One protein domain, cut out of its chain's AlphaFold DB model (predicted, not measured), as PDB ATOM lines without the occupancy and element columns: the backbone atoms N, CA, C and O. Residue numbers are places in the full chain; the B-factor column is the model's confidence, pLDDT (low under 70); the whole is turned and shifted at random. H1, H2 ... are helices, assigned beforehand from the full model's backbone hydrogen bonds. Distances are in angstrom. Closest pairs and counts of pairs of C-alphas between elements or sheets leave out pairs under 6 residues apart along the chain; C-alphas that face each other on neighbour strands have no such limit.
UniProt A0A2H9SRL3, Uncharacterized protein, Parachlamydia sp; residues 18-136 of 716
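This is residues 18 to 136 of the 716 residues of an uncharacterized protein of Parachlamydia sp (UniProt A0A2H9SRL3). H3, H5 and H6 make a small up-and-down bundle, each helix running against the one before it, with H1 packed along H5 and short H4 at one end. At the other end residues 46 to 51 and 55 to 60, with parts of H2, stick out along the longest axis. The printed part has 119 residues with six named helices, H1 to H6 in chain order, and no named strand; its class is all helix. It is compact, with a radius of gyration of the C-alphas of 15.6 A, yet elongated, spanning 50 by 31 by 24 A.

Start at H1, residues 18 to 29: it touches H5, residues 91 to 108, the same way at a shallow tilt of 30 degrees, closest at the C-alphas of Ala 25 and Ile 104, 5.4 A. H2, residues 46 to 57, touches no helix. H3, residues 68 to 81, touches H5 with residues 68 to 72 alone, opposite ways at a shallow tilt of 21 degrees; the closest C-alphas, Ser 68 and Leu 108, are 5.8 A apart. H4, residues 83 to 87, touches H5, closest at C-alphas 87 and 94, 5.2 A. H6, residues 118 to 131, touches H3, closest at C-alphas 69 and 119, 5.1 A; their tilt of 38 degrees is only just steep. H5 and H6, a helical hairpin, only just touch, with 3 pairs of C-alphas within 8 A, closest at C-alphas 98 and 130, 6.1 A. Each O i to N i+4 pair is within hydrogen-bond range in H1, H3, H4, H5 and H6, and 7 of 8 in H2.

Find C-alpha 18 at (238.130, 274.273, 292.526), where H1 begins; it runs 16.5 A. H2 runs 17.3 A, H3 19.8 A, H4 5.9 A and H5 25.8 A. H6 runs 20.1 A to C-alpha 131 at (241.734, 288.629, 302.295).

The printed part has no cut. The link from H1 to H2 is long, and in it residues 33 to 34 pair antiparallel with 41 to 42. Look for pLDDT under 70 at residues 44 to 66, 110 to 116 and 135 to 136.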
ATOM      1  N   SER A  18     237.976 273.104 293.399       89.88
ATOM      2  CA  SER A  18     238.130 274.273 292.526       89.88
ATOM      3  C   SER A  18     237.138 274.257 291.359       89.88
ATOM      4  O   SER A  18     236.429 275.240 291.134       89.88
ATOM      5  N   GLU A  19     236.980 273.116 290.685       90.50
ATOM      6  CA  GLU A  19     236.008 272.964 289.594       90.50
ATOM      7  C   GLU A  19     234.568 273.127 290.092       90.50
ATOM      8  O   GLU A  19     233.767 273.840 289.485       90.50
ATOM      9  N   ARG A  20     234.225 272.541 291.247       91.62
ATOM     10  CA  ARG A  20     232.884 272.713 291.836       91.62
ATOM     11  C   ARG A  20     232.605 274.169 292.193       91.62
ATOM     12  O   ARG A  20     231.480 274.630 292.004       91.62
ATOM     13  N   LEU A  21     233.600 274.897 292.699       91.06
ATOM     14  CA  LEU A  21     233.486 276.331 292.980       91.06
ATOM     15  C   LEU A  21     233.233 277.147 291.727       91.06
ATOM     16  O   LEU A  21     232.376 278.027 291.745       91.06
ATOM     17  N   GLU A  22     233.966 276.855 290.661       92.31
ATOM     18  CA  GLU A  22     233.818 277.518 289.372       92.31
ATOM     19  C   GLU A  22     232.430 277.269 288.777       92.31
ATOM     20  O   GLU A  22     231.748 278.213 288.373       92.31
ATOM     21  N   ILE A  23     231.955 276.020 288.804       90.00
ATOM     22  CA  ILE A  23     230.605 275.671 288.348       90.00
ATOM     23  C   ILE A  23     229.555 276.428 289.169       90.00
ATOM     24  O   ILE A  23     228.667 277.063 288.598       90.00
ATOM     25  N   ILE A  24     229.676 276.429 290.498       89.69
ATOM     26  CA  ILE A  24     228.731 277.120 291.382       89.69
ATOM     27  C   ILE A  24     228.764 278.633 291.153       89.69
ATOM     28  O   ILE A  24     227.702 279.252 291.085       89.69
ATOM     29  N   ALA A  25     229.944 279.240 291.013       90.31
ATOM     30  CA  ALA A  25     230.081 280.663 290.722       90.31
ATOM     31  C   ALA A  25     229.392 281.019 289.396       90.31
ATOM     32  O   ALA A  25     228.586 281.949 289.360       90.31
ATOM     33  N   ASN A  26     229.613 280.220 288.348       90.06
ATOM     34  CA  ASN A  26     228.988 280.385 287.035       90.06
ATOM     35  C   ASN A  26     227.465 280.180 287.047       90.06
ATOM     36  O   ASN A  26     226.730 280.827 286.305       90.06
ATOM     37  N   GLU A  27     226.952 279.264 287.862       87.31
ATOM     38  CA  GLU A  27     225.509 279.064 287.998       87.31
ATOM     39  C   GLU A  27     224.854 280.203 288.783       87.31
ATOM     40  O   GLU A  27     223.760 280.656 288.435       87.31
ATOM     41  N   VAL A  28     225.527 280.699 289.820       85.94
ATOM     42  CA  VAL A  28     225.059 281.819 290.638       85.94
ATOM     43  C   VAL A  28     225.045 283.128 289.837       85.94
ATOM     44  O   VAL A  28     224.071 283.873 289.933       85.94
ATOM     45  N   THR A  29     226.041 283.388 288.979       85.69
ATOM     46  CA  THR A  29     226.019 284.545 288.056       85.69
ATOM     47  C   THR A  29     224.889 284.455 287.033       85.69
ATOM     48  O   THR A  29     224.308 285.474 286.670       85.69
ATOM     49  N   LYS A  30     224.493 283.237 286.639       86.69
ATOM     50  CA  LYS A  30     223.311 282.964 285.798       86.69
ATOM     51  C   LYS A  30     221.979 283.014 286.567       86.69
ATOM     52  O   LYS A  30     220.936 282.669 286.014       86.69
ATOM     53  N   GLY A  31     221.985 283.439 287.834       80.81
ATOM     54  CA  GLY A  31     220.783 283.639 288.648       80.81
ATOM     55  C   GLY A  31     220.301 282.404 289.416       80.81
ATOM     56  O   GLY A  31     219.181 282.411 289.938       80.81
ATOM     57  N   ALA A  32     221.107 281.339 289.505       82.25
ATOM     58  CA  ALA A  32     220.813 280.225 290.402       82.25
ATOM     59  C   ALA A  32     220.942 280.655 291.870       82.25
ATOM     60  O   ALA A  32     221.767 281.495 292.230       82.25
ATOM     61  N   VAL A  33     220.137 280.047 292.743       81.12
ATOM     62  CA  VAL A  33     220.175 280.332 294.182       81.12
ATOM     63  C   VAL A  33     220.862 279.182 294.907       81.12
ATOM     64  O   VAL A  33     220.584 278.013 294.633       81.12
ATOM     65  N   LEU A  34     221.750 279.502 295.846       82.56
ATOM     66  CA  LEU A  34     222.379 278.515 296.720       82.56
ATOM     67  C   LEU A  34     221.451 278.143 297.877       82.56
ATOM     68  O   LEU A  34     220.844 279.000 298.517       82.56
ATOM     69  N   THR A  35     221.374 276.848 298.161       81.56
ATOM     70  CA  THR A  35     220.619 276.296 299.292       81.56
ATOM     71  C   THR A  35     221.516 276.106 300.515       81.56
ATOM     72  O   THR A  35     222.696 275.777 300.403       81.56
ATOM     73  N   ASP A  36     220.958 276.283 301.708       76.31
ATOM     74  CA  ASP A  36     221.684 276.276 302.983       76.31
ATOM     75  C   ASP A  36     222.216 274.887 303.389       76.31
ATOM     76  O   ASP A  36     223.340 274.762 303.869       76.31
ATOM     77  N   ARG A  37     221.445 273.815 303.171       71.50
ATOM     78  CA  ARG A  37     221.761 272.475 303.705       71.50
ATOM     79  C   ARG A  37     222.988 271.836 303.044       71.50
ATOM     80  O   ARG A  37     223.814 271.207 303.715       71.50
ATOM     81  N   LYS A  38     223.122 272.002 301.724       76.19
ATOM     82  CA  LYS A  38     224.158 271.344 300.907       76.19
ATOM     83  C   LYS A  38     225.034 272.303 300.099       76.19
ATOM     84  O   LYS A  38     225.884 271.813 299.361       76.19
ATOM     85  N   LEU A  39     224.837 273.625 300.218       82.25
ATOM     86  CA  LEU A  39     225.491 274.617 299.348       82.25
ATOM     87  C   LEU A  39     225.394 274.183 297.878       82.25
ATOM     88  O   LEU A  39     226.383 274.111 297.156       82.25
ATOM     89  N   ARG A  40     224.184 273.762 297.499       83.19
ATOM     90  CA  ARG A  40     223.849 273.281 296.162       83.19
ATOM     91  C   ARG A  40     223.078 274.372 295.443       83.19
ATOM     92  O   ARG A  40     222.168 274.960 296.040       83.19
ATOM     93  N   THR A  41     223.434 274.618 294.197       80.62
ATOM     94  CA  THR A  41     222.711 275.527 293.312       80.62
ATOM     95  C   THR A  41     221.360 274.926 292.929       80.62
ATOM     96  O   THR A  41     221.190 273.717 292.759       80.62
ATOM     97  N   ALA A  42     220.343 275.771 292.835       76.69
ATOM     98  CA  ALA A  42     219.034 275.390 292.336       76.69
ATOM     99  C   ALA A  42     218.595 276.411 291.288       76.69
ATOM    100  O   ALA A  42     218.604 277.620 291.543       76.69
ATOM    101  N   LYS A  43     218.196 275.923 290.107       71.50
ATOM    102  CA  LYS A  43     217.580 276.770 289.084       71.50
ATOM    103  C   LYS A  43     216.248 277.296 289.617       71.50
ATOM    104  O   LYS A  43     215.425 276.542 290.139       71.50
ATOM    105  N   LYS A  44     216.049 278.607 289.497       64.25
ATOM    106  CA  LYS A  44     214.811 279.285 289.882       64.25
ATOM    107  C   LYS A  44     213.742 278.972 288.824       64.25
ATOM    108  O   LYS A  44     213.554 279.728 287.879       64.25
ATOM    109  N   ASN A  45     213.093 277.815 288.919       56.75
ATOM    110  CA  ASN A  45     212.161 277.371 287.880       56.75
ATOM    111  C   ASN A  45     210.805 278.091 287.979       56.75
ATOM    112  O   ASN A  45     209.963 277.695 288.776       56.75
ATOM    113  N   GLY A  46     210.599 279.084 287.104       55.78
ATOM    114  CA  GLY A  46     209.309 279.441 286.492       55.78
ATOM    115  C   GLY A  46     208.204 280.042 287.378       55.78
ATOM    116  O   GLY A  46     208.186 279.901 288.598       55.78
ATOM    117  N   ARG A  47     207.225 280.691 286.721       53.56
ATOM    118  CA  ARG A  47     206.034 281.352 287.312       53.56
ATOM    119  C   ARG A  47     205.273 280.498 288.340       53.56
ATOM    120  O   ARG A  47     204.649 281.045 289.242       53.56
ATOM    121  N   LEU A  48     205.369 279.171 288.250       50.81
ATOM    122  CA  LEU A  48     204.753 278.231 289.187       50.81
ATOM    123  C   LEU A  48     205.349 278.322 290.604       50.81
ATOM    124  O   LEU A  48     204.618 278.188 291.580       50.81
ATOM    125  N   TRP A  49     206.654 278.583 290.747       61.19
ATOM    126  CA  TRP A  49     207.279 278.723 292.068       61.19
ATOM    127  C   TRP A  49     206.912 280.056 292.725       61.19
ATOM    128  O   TRP A  49     206.692 280.083 293.928       61.19
ATOM    129  N   GLU A  50     206.790 281.141 291.951       62.81
ATOM    130  CA  GLU A  50     206.240 282.424 292.431       62.81
ATOM    131  C   GLU A  50     204.785 282.254 292.895       62.81
ATOM    132  O   GLU A  50     204.436 282.707 293.982       62.81
ATOM    133  N   TRP A  51     203.970 281.498 292.149       65.69
ATOM    134  CA  TRP A  51     202.599 281.170 292.552       65.69
ATOM    135  C   TRP A  51     202.545 280.335 293.843       65.69
ATOM    136  O   TRP A  51     201.826 280.689 294.771       65.69
ATOM    137  N   ILE A  52     203.370 279.287 293.970       57.16
ATOM    138  CA  ILE A  52     203.480 278.483 295.205       57.16
ATOM    139  C   ILE A  52     203.988 279.336 296.377       57.16
ATOM    140  O   ILE A  52     203.561 279.151 297.513       57.16
ATOM    141  N   LYS A  53     204.891 280.288 296.127       62.47
ATOM    142  CA  LYS A  53     205.415 281.201 297.151       62.47
ATOM    143  C   LYS A  53     204.349 282.190 297.615       62.47
ATOM    144  O   LYS A  53     204.243 282.408 298.819       62.47
ATOM    145  N   MET A  54     203.541 282.722 296.694       63.03
ATOM    146  CA  MET A  54     202.360 283.522 297.023       63.03
ATOM    147  C   MET A  54     201.351 282.700 297.832       63.03
ATOM    148  O   MET A  54     200.986 283.127 298.924       63.03
ATOM    149  N   ALA A  55     201.008 281.490 297.380       59.78
ATOM    150  CA  ALA A  55     200.062 280.599 298.053       59.78
ATOM    151  C   ALA A  55     200.527 280.149 299.454       59.78
ATOM    152  O   ALA A  55     199.729 280.067 300.382       59.78
ATOM    153  N   LEU A  56     201.823 279.892 299.652       52.66
ATOM    154  CA  LEU A  56     202.369 279.558 300.974       52.66
ATOM    155  C   LEU A  56     202.503 280.795 301.875       52.66
ATOM    156  O   LEU A  56     202.321 280.683 303.087       52.66
ATOM    157  N   SER A  57     202.760 281.979 301.303       60.22
ATOM    158  CA  SER A  57     202.786 283.235 302.062       60.22
ATOM    159  C   SER A  57     201.410 283.628 302.599       60.22
ATOM    160  O   SER A  57     201.330 284.099 303.731       60.22
ATOM    161  N   SER A  58     200.330 283.344 301.858       56.06
ATOM    162  CA  SER A  58     198.953 283.554 302.325       56.06
ATOM    163  C   SER A  58     198.543 282.620 303.470       56.06
ATOM    164  O   SER A  58     197.574 282.910 304.158       56.06
ATOM    165  N   VAL A  59     199.292 281.536 303.717       53.97
ATOM    166  CA  VAL A  59     199.069 280.590 304.833       53.97
ATOM    167  C   VAL A  59     200.127 280.766 305.943       53.97
ATOM    168  O   VAL A  59     200.230 279.963 306.861       53.97
ATOM    169  N   GLY A  60     200.956 281.817 305.884       47.78
ATOM    170  CA  GLY A  60     201.979 282.103 306.902       47.78
ATOM    171  C   GLY A  60     203.206 281.178 306.876       47.78
ATOM    172  O   GLY A  60     204.102 281.315 307.710       47.78
ATOM    173  N   ILE A  61     203.311 280.271 305.899       44.06
ATOM    174  CA  ILE A  61     204.430 279.332 305.770       44.06
ATOM    175  C   ILE A  61     205.530 279.987 304.928       44.06
ATOM    176  O   ILE A  61     205.517 279.975 303.695       44.06
ATOM    177  N   ARG A  62     206.540 280.557 305.595       50.38
ATOM    178  CA  ARG A  62     207.767 281.010 304.921       50.38
ATOM    179  C   ARG A  62     208.556 279.796 304.435       50.38
ATOM    180  O   ARG A  62     209.110 279.041 305.221       50.38
ATOM    181  N   SER A  63     208.657 279.624 303.119       50.53
ATOM    182  CA  SER A  63     209.559 278.636 302.516       50.53
ATOM    183  C   SER A  63     211.022 279.069 302.719       50.53
ATOM    184  O   SER A  63     211.573 279.861 301.956       50.53
ATOM    185  N   GLU A  64     211.644 278.576 303.793       52.88
ATOM    186  CA  GLU A  64     212.973 278.958 304.307       52.88
ATOM    187  C   GLU A  64     214.181 278.465 303.486       52.88
ATOM    188  O   GLU A  64     215.327 278.717 303.853       52.88
ATOM    189  N   ARG A  65     213.980 277.811 302.336       55.22
ATOM    190  CA  ARG A  65     215.063 277.101 301.619       55.22
ATOM    191  C   ARG A  65     216.095 277.987 300.903       55.22
ATOM    192  O   ARG A  65     217.050 277.462 300.337       55.22
ATOM    193  N   THR A  66     215.928 279.307 300.921       62.50
ATOM    194  CA  THR A  66     216.820 280.271 300.245       62.50
ATOM    195  C   THR A  66     217.118 281.499 301.105       62.50
ATOM    196  O   THR A  66     217.308 282.598 300.585       62.50
ATOM    197  N   ASN A  67     217.093 281.361 302.433       73.81
ATOM    198  CA  ASN A  67     217.450 282.472 303.308       73.81
ATOM    199  C   ASN A  67     218.952 282.768 303.165       73.81
ATOM    200  O   ASN A  67     219.781 282.005 303.664       73.81
ATOM    201  N   SER A  68     219.301 283.876 302.503       75.31
ATOM    202  CA  SER A  68     220.691 284.294 302.262       75.31
ATOM    203  C   SER A  68     221.523 284.300 303.545       75.31
ATOM    204  O   SER A  68     222.691 283.925 303.525       75.31
ATOM    205  N   ARG A  69     220.909 284.597 304.696       78.94
ATOM    206  CA  ARG A  69     221.566 284.524 306.005       78.94
ATOM    207  C   ARG A  69     222.014 283.112 306.378       78.94
ATOM    208  O   ARG A  69     223.124 282.946 306.878       78.94
ATOM    209  N   LEU A  70     221.160 282.107 306.186       81.06
ATOM    210  CA  LEU A  70     221.497 280.714 306.501       81.06
ATOM    211  C   LEU A  70     222.537 280.171 305.523       81.06
ATOM    212  O   LEU A  70     223.465 279.483 305.944       81.06
ATOM    213  N   VAL A  71     222.427 280.554 304.249       82.62
ATOM    214  CA  VAL A  71     223.386 280.183 303.203       82.62
ATOM    215  C   VAL A  71     224.766 280.766 303.500       82.62
ATOM    216  O   VAL A  71     225.730 280.009 303.548       82.62
ATOM    217  N   VAL A  72     224.867 282.064 303.808       83.75
ATOM    218  CA  VAL A  72     226.140 282.710 304.179       83.75
ATOM    219  C   VAL A  72     226.718 282.094 305.453       83.75
ATOM    220  O   VAL A  72     227.906 281.805 305.498       83.75
ATOM    221  N   LYS A  73     225.895 281.796 306.469       86.00
ATOM    222  CA  LYS A  73     226.362 281.130 307.701       86.00
ATOM    223  C   LYS A  73     226.824 279.685 307.460       86.00
ATOM    224  O   LYS A  73     227.664 279.169 308.198       86.00
ATOM    225  N   SER A  74     226.231 278.983 306.494       85.56
ATOM    226  CA  SER A  74     226.689 277.649 306.094       85.56
ATOM    227  C   SER A  74     227.968 277.726 305.266       85.56
ATOM    228  O   SER A  74     228.836 276.878 305.445       85.56
ATOM    229  N   LEU A  75     228.094 278.726 304.391       87.25
ATOM    230  CA  LEU A  75     229.300 278.971 303.607       87.25
ATOM    231  C   LEU A  75     230.470 279.355 304.516       87.25
ATOM    232  O   LEU A  75     231.535 278.772 304.392       87.25
ATOM    233  N   GLU A  76     230.248 280.232 305.496       89.88
ATOM    234  CA  GLU A  76     231.252 280.607 306.496       89.88
ATOM    235  C   GLU A  76     231.767 279.382 307.264       89.88
ATOM    236  O   GLU A  76     232.972 279.150 307.336       89.88
ATOM    237  N   ARG A  77     230.858 278.553 307.801       90.19
ATOM    238  CA  ARG A  77     231.238 277.306 308.484       90.19
ATOM    239  C   ARG A  77     232.016 276.370 307.569       90.19
ATOM    240  O   ARG A  77     232.988 275.776 308.015       90.19
ATOM    241  N   TYR A  78     231.586 276.254 306.316       90.25
ATOM    242  CA  TYR A  78     232.236 275.390 305.341       90.25
ATOM    243  C   TYR A  78     233.645 275.878 304.984       90.25
ATOM    244  O   TYR A  78     234.564 275.066 304.957       90.25
ATOM    245  N   LEU A  79     233.826 277.188 304.787       90.19
ATOM    246  CA  LEU A  79     235.127 277.808 304.540       90.19
ATOM    247  C   LEU A  79     236.066 277.624 305.727       90.19
ATOM    248  O   LEU A  79     237.207 277.236 305.530       90.19
ATOM    249  N   ARG A  80     235.586 277.839 306.959       90.88
ATOM    250  CA  ARG A  80     236.396 277.635 308.171       90.88
ATOM    251  C   ARG A  80     236.849 276.185 308.332       90.88
ATOM    252  O   ARG A  80     237.986 275.960 308.716       90.88
ATOM    253  N   SER A  81     235.986 275.212 308.040       90.50
ATOM    254  CA  SER A  81     236.327 273.797 308.219       90.50
ATOM    255  C   SER A  81     237.163 273.206 307.078       90.50
ATOM    256  O   SER A  81     237.698 272.120 307.247       90.50
ATOM    257  N   HIS A  82     237.263 273.883 305.929       89.75
ATOM    258  CA  HIS A  82     237.998 273.394 304.754       89.75
ATOM    259  C   HIS A  82     239.057 274.388 304.262       89.75
ATOM    260  O   HIS A  82     239.432 274.329 303.097       89.75
ATOM    261  N   GLN A  83     239.552 275.302 305.108       89.12
ATOM    262  CA  GLN A  83     240.528 276.323 304.688       89.12
ATOM    263  C   GLN A  83     241.710 275.709 303.936       89.12
ATOM    264  O   GLN A  83     242.049 276.167 302.853       89.12
ATOM    265  N   VAL A  84     242.252 274.614 304.469       87.50
ATOM    266  CA  VAL A  84     243.342 273.858 303.846       87.50
ATOM    267  C   VAL A  84     242.972 273.449 302.419       87.50
ATOM    268  O   VAL A  84     243.699 273.742 301.490       87.50
ATOM    269  N   THR A  85     241.790 272.883 302.194       86.38
ATOM    270  CA  THR A  85     241.368 272.421 300.861       86.38
ATOM    271  C   THR A  85     241.104 273.560 299.869       86.38
ATOM    272  O   THR A  85     241.216 273.356 298.667       86.38
ATOM    273  N   PHE A  86     240.703 274.741 300.349       85.50
ATOM    274  CA  PHE A  86     240.410 275.908 299.505       85.50
ATOM    275  C   PHE A  86     241.655 276.708 299.122       85.50
ATOM    276  O   PHE A  86     241.691 277.296 298.039       85.50
ATOM    277  N   PHE A  87     242.621 276.771 300.038       89.88
ATOM    278  CA  PHE A  87     243.760 277.684 299.976       89.88
ATOM    279  C   PHE A  87     245.113 276.956 299.923       89.88
ATOM    280  O   PHE A  87     246.149 277.595 300.064       89.88
ATOM    281  N   GLN A  88     245.118 275.637 299.709       83.00
ATOM    282  CA  GLN A  88     246.308 274.846 299.397       83.00
ATOM    283  C   GLN A  88     246.299 274.489 297.907       83.00
ATOM    284  O   GLN A  88     245.262 274.104 297.372       83.00
ATOM    285  N   GLY A  89     247.447 274.616 297.244       84.19
ATOM    286  CA  GLY A  89     247.592 274.379 295.808       84.19
ATOM    287  C   GLY A  89     248.518 275.406 295.165       84.19
ATOM    288  O   GLY A  89     249.213 276.146 295.862       84.19
ATOM    289  N   SER A  90     248.528 275.451 293.832       85.31
ATOM    290  CA  SER A  90     249.251 276.509 293.117       85.31
ATOM    291  C   SER A  90     248.641 277.879 293.425       85.31
ATOM    292  O   SER A  90     247.428 278.003 293.605       85.31
ATOM    293  N   GLU A  91     249.463 278.927 293.452       82.81
ATOM    294  CA  GLU A  91     249.008 280.299 293.708       82.81
ATOM    295  C   GLU A  91     247.863 280.711 292.763       82.81
ATOM    296  O   GLU A  91     246.862 281.288 293.192       82.81
ATOM    297  N   ALA A  92     247.950 280.311 291.490       82.50
ATOM    298  CA  ALA A  92     246.907 280.534 290.493       82.50
ATOM    299  C   ALA A  92     245.569 279.864 290.862       82.50
ATOM    300  O   ALA A  92     244.504 280.463 290.695       82.50
ATOM    301  N   GLU A  93     245.604 278.640 291.389       86.62
ATOM    302  CA  GLU A  93     244.411 277.901 291.815       86.62
ATOM    303  C   GLU A  93     243.776 278.526 293.063       86.62
ATOM    304  O   GLU A  93     242.555 278.693 293.127       86.62
ATOM    305  N   VAL A  94     244.604 278.965 294.016       89.12
ATOM    306  CA  VAL A  94     244.158 279.689 295.213       89.12
ATOM    307  C   VAL A  94     243.476 281.005 294.826       89.12
ATOM    308  O   VAL A  94     242.361 281.274 295.282       89.12
ATOM    309  N   GLN A  95     244.068 281.792 293.920       88.81
ATOM    310  CA  GLN A  95     243.452 283.037 293.446       88.81
ATOM    311  C   GLN A  95     242.159 282.791 292.658       88.81
ATOM    312  O   GLN A  95     241.167 283.504 292.849       88.81
ATOM    313  N   LYS A  96     242.109 281.734 291.838       91.81
ATOM    314  CA  LYS A  96     240.886 281.317 291.139       91.81
ATOM    315  C   LYS A  96     239.769 280.958 292.129       91.81
ATOM    316  O   LYS A  96     238.630 281.408 291.971       91.81
ATOM    317  N   ASN A  97     240.089 280.224 293.195       91.88
ATOM    318  CA  ASN A  97     239.138 279.879 294.254       91.88
ATOM    319  C   ASN A  97     238.625 281.123 294.994       91.88
ATOM    320  O   ASN A  97     237.418 281.244 295.229       91.88
ATOM    321  N   ILE A  98     239.508 282.076 295.309       90.44
ATOM    322  CA  ILE A  98     239.145 283.349 295.950       90.44
ATOM    323  C   ILE A  98     238.197 284.163 295.060       90.44
ATOM    324  O   ILE A  98     237.163 284.647 295.538       90.44
ATOM    325  N   ALA A  99     238.489 284.273 293.761       91.19
ATOM    326  CA  ALA A  99     237.650 284.983 292.797       91.19
ATOM    327  C   ALA A  99     236.245 284.356 292.675       91.19
ATOM    328  O   ALA A  99     235.227 285.062 292.725       91.19
ATOM    329  N   ASN A 100     236.170 283.025 292.606       92.06
ATOM    330  CA  ASN A 100     234.904 282.291 292.566       92.06
ATOM    331  C   ASN A 100     234.087 282.492 293.854       92.06
ATOM    332  O   ASN A 100     232.889 282.783 293.801       92.06
ATOM    333  N   LEU A 101     234.731 282.428 295.023       91.62
ATOM    334  CA  LEU A 101     234.076 282.668 296.312       91.62
ATOM    335  C   LEU A 101     233.555 284.098 296.456       91.62
ATOM    336  O   LEU A 101     232.454 284.294 296.973       91.62
ATOM    337  N   ARG A 102     234.289 285.102 295.963       90.12
ATOM    338  CA  ARG A 102     233.808 286.492 295.921       90.12
ATOM    339  C   ARG A 102     232.576 286.647 295.054       90.12
ATOM    340  O   ARG A 102     231.630 287.319 295.461       90.12
ATOM    341  N   THR A 103     232.580 286.011 293.890       89.88
ATOM    342  CA  THR A 103     231.441 286.015 292.971       89.88
ATOM    343  C   THR A 103     230.195 285.457 293.660       89.88
ATOM    344  O   THR A 103     229.146 286.103 293.677       89.88
ATOM    345  N   ILE A 104     230.342 284.320 294.344       88.38
ATOM    346  CA  ILE A 104     229.271 283.694 295.129       88.38
ATOM    347  C   ILE A 104     228.801 284.611 296.272       88.38
ATOM    348  O   ILE A 104     227.602 284.842 296.435       88.38
ATOM    349  N   LEU A 105     229.725 285.162 297.060       88.06
ATOM    350  CA  LEU A 105     229.411 286.036 298.195       88.06
ATOM    351  C   LEU A 105     228.686 287.316 297.756       88.06
ATOM    352  O   LEU A 105     227.703 287.713 298.387       88.06
ATOM    353  N   ASN A 106     229.133 287.947 296.670       87.06
ATOM    354  CA  ASN A 106     228.519 289.160 296.131       87.06
ATOM    355  C   ASN A 106     227.090 288.911 295.641       87.06
ATOM    356  O   ASN A 106     226.214 289.742 295.886       87.06
ATOM    357  N   ALA A 107     226.834 287.758 295.024       84.25
ATOM    358  CA  ALA A 107     225.495 287.374 294.595       84.25
ATOM    359  C   ALA A 107     224.557 287.048 295.771       84.25
ATOM    360  O   ALA A 107     223.362 287.336 295.711       84.25
ATOM    361  N   LEU A 108     225.081 286.488 296.868       80.50
ATOM    362  CA  LEU A 108     224.293 286.183 298.068       80.50
ATOM    363  C   LEU A 108     223.885 287.429 298.864       80.50
ATOM    364  O   LEU A 108     222.851 287.419 299.537       80.50
ATOM    365  N   MET A 109     224.706 288.479 298.829       76.44
ATOM    366  CA  MET A 109     224.561 289.674 299.663       76.44
ATOM    367  C   MET A 109     224.874 290.948 298.857       76.44
ATOM    368  O   MET A 109     226.018 291.431 298.872       76.44
ATOM    369  N   PRO A 110     223.863 291.552 298.198       66.69
ATOM    370  CA  PRO A 110     224.031 292.845 297.546       66.69
ATOM    371  C   PRO A 110     224.413 293.929 298.565       66.69
ATOM    372  O   PRO A 110     224.012 293.897 299.732       66.69
ATOM    373  N   VAL A 111     225.194 294.912 298.107       60.34
ATOM    374  CA  VAL A 111     225.903 295.927 298.917       60.34
ATOM    375  C   VAL A 111     225.027 296.614 299.978       60.34
ATOM    376  O   VAL A 111     225.499 296.912 301.074       60.34
ATOM    377  N   LYS A 112     223.729 296.789 299.704       58.16
ATOM    378  CA  LYS A 112     222.773 297.490 300.577       58.16
ATOM    379  C   LYS A 112     222.449 296.757 301.894       58.16
ATOM    380  O   LYS A 112     222.025 297.406 302.842       58.16
ATOM    381  N   VAL A 113     222.689 295.443 302.006       59.88
ATOM    382  CA  VAL A 113     222.334 294.624 303.196       59.88
ATOM    383  C   VAL A 113     223.506 294.491 304.200       59.88
ATOM    384  O   VAL A 113     223.414 293.805 305.219       59.88
ATOM    385  N   ARG A 114     224.642 295.154 303.933       62.09
ATOM    386  CA  ARG A 114     225.927 294.900 304.617       62.09
ATOM    387  C   ARG A 114     226.097 295.566 305.996       62.09
ATOM    388  O   ARG A 114     227.013 295.182 306.728       62.09
ATOM    389  N   LYS A 115     225.239 296.513 306.402       58.66
ATOM    390  CA  LYS A 115     225.396 297.269 307.668       58.66
ATOM    391  C   LYS A 115     224.517 296.699 308.804       58.66
ATOM    392  O   LYS A 115     223.347 296.408 308.601       58.66
ATOM    393  N   ASN A 116     225.116 296.493 309.984       61.31
ATOM    394  CA  ASN A 116     224.499 296.137 311.282       61.31
ATOM    395  C   ASN A 116     223.584 294.896 311.398       61.31
ATOM    396  O   ASN A 116     222.790 294.798 312.328       61.31
ATOM    397  N   THR A 117     223.737 293.879 310.543       76.75
ATOM    398  CA  THR A 117     223.019 292.594 310.697       76.75
ATOM    399  C   THR A 117     223.953 291.432 311.052       76.75
ATOM    400  O   THR A 117     225.128 291.417 310.676       76.75
ATOM    401  N   LYS A 118     223.427 290.397 311.732       77.25
ATOM    402  CA  LYS A 118     224.165 289.143 312.015       77.25
ATOM    403  C   LYS A 118     224.670 288.461 310.726       77.25
ATOM    404  O   LYS A 118     225.748 287.885 310.734       77.25
ATOM    405  N   SER A 119     223.929 288.559 309.617       73.88
ATOM    406  CA  SER A 119     224.362 288.120 308.276       73.88
ATOM    407  C   SER A 119     225.520 288.952 307.727       73.88
ATOM    408  O   SER A 119     226.429 288.398 307.117       73.88
ATOM    409  N   GLY A 120     225.519 290.265 307.979       79.19
ATOM    410  CA  GLY A 120     226.635 291.147 307.645       79.19
ATOM    411  C   GLY A 120     227.930 290.755 308.360       79.19
ATOM    412  O   GLY A 120     228.990 290.839 307.751       79.19
ATOM    413  N   LYS A 121     227.848 290.263 309.609       84.69
ATOM    414  CA  LYS A 121     229.010 289.706 310.323       84.69
ATOM    415  C   LYS A 121     229.562 288.463 309.615       84.69
ATOM    416  O   LYS A 121     230.714 288.487 309.218       84.69
ATOM    417  N   CYS A 122     228.731 287.450 309.354       81.19
ATOM    418  CA  CYS A 122     229.165 286.235 308.646       81.19
ATOM    419  C   CYS A 122     229.769 286.538 307.261       81.19
ATOM    420  O   CYS A 122     230.739 285.909 306.850       81.19
ATOM    421  N   PHE A 123     229.219 287.523 306.541       84.88
ATOM    422  CA  PHE A 123     229.776 287.980 305.267       84.88
ATOM    423  C   PHE A 123     231.161 288.616 305.437       84.88
ATOM    424  O   PHE A 123     232.077 288.266 304.699       84.88
ATOM    425  N   ARG A 124     231.334 289.519 306.414       85.94
ATOM    426  CA  ARG A 124     232.645 290.115 306.722       85.94
ATOM    427  C   ARG A 124     233.662 289.061 307.140       85.94
ATOM    428  O   ARG A 124     234.797 289.133 306.695       85.94
ATOM    429  N   ASP A 125     233.238 288.070 307.914       86.31
ATOM    430  CA  ASP A 125     234.097 286.966 308.334       86.31
ATOM    431  C   ASP A 125     234.556 286.136 307.123       86.31
ATOM    432  O   ASP A 125     235.738 285.823 307.010       86.31
ATOM    433  N   CYS A 126     233.664 285.852 306.163       84.50
ATOM    434  CA  CYS A 126     234.046 285.203 304.904       84.50
ATOM    435  C   CYS A 126     235.042 286.051 304.099       84.50
ATOM    436  O   CYS A 126     236.045 285.528 303.628       84.50
ATOM    437  N   VAL A 127     234.791 287.356 303.953       86.69
ATOM    438  CA  VAL A 127     235.688 288.270 303.223       86.69
ATOM    439  C   VAL A 127     237.047 288.394 303.915       86.69
ATOM    440  O   VAL A 127     238.065 288.401 303.236       86.69
ATOM    441  N   SER A 128     237.078 288.431 305.247       88.00
ATOM    442  CA  SER A 128     238.315 288.453 306.032       88.00
ATOM    443  C   SER A 128     239.127 287.174 305.844       88.00
ATOM    444  O   SER A 128     240.341 287.256 305.696       88.00
ATOM    445  N   ILE A 129     238.477 286.003 305.785       87.12
ATOM    446  CA  ILE A 129     239.165 284.746 305.457       87.12
ATOM    447  C   ILE A 129     239.792 284.840 304.063       87.12
ATOM    448  O   ILE A 129     240.952 284.489 303.923       87.12
ATOM    449  N   LEU A 130     239.068 285.346 303.060       88.81
ATOM    450  CA  LEU A 130     239.596 285.489 301.696       88.81
ATOM    451  C   LEU A 130     240.778 286.462 301.615       88.81
ATOM    452  O   LEU A 130     241.760 286.158 300.952       88.81
ATOM    453  N   ALA A 131     240.697 287.598 302.309       85.75
ATOM    454  CA  ALA A 131     241.734 288.629 302.295       85.75
ATOM    455  C   ALA A 131     243.077 288.148 302.874       85.75
ATOM    456  O   ALA A 131     244.117 288.667 302.490       85.75
ATOM    457  N   LYS A 132     243.074 287.141 303.760       87.12
ATOM    458  CA  LYS A 132     244.308 286.539 304.300       87.12
ATOM    459  C   LYS A 132     245.139 285.792 303.254       87.12
ATOM    460  O   LYS A 132     246.329 285.611 303.465       87.12
ATOM    461  N   TYR A 133     244.509 285.332 302.176       84.19
ATOM    462  CA  TYR A 133     245.141 284.520 301.130       84.19
ATOM    463  C   TYR A 133     245.185 285.251 299.781       84.19
ATOM    464  O   TYR A 133     245.504 284.664 298.749       84.19
ATOM    465  N   GLU A 134     244.817 286.530 299.771       79.50
ATOM    466  CA  GLU A 134     244.857 287.362 298.581       79.50
ATOM    467  C   GLU A 134     246.257 287.958 298.425       79.50
ATOM    468  O   GLU A 134     246.768 288.618 299.329       79.50
ATOM    469  N   VAL A 135     246.873 287.704 297.276       67.25
ATOM    470  CA  VAL A 135     248.194 288.235 296.923       67.25
ATOM    471  C   VAL A 135     248.048 289.732 296.655       67.25
ATOM    472  O   VAL A 135     247.128 290.151 295.941       67.25
ATOM    473  N   LYS A 136     248.899 290.564 297.269       62.06
ATOM    474  CA  LYS A 136     248.779 292.022 297.151       62.06
ATOM    475  C   LYS A 136     249.246 292.441 295.747       62.06
ATOM    476  O   LYS A 136     250.176 291.859 295.206       62.06
TER     477      LYS A 136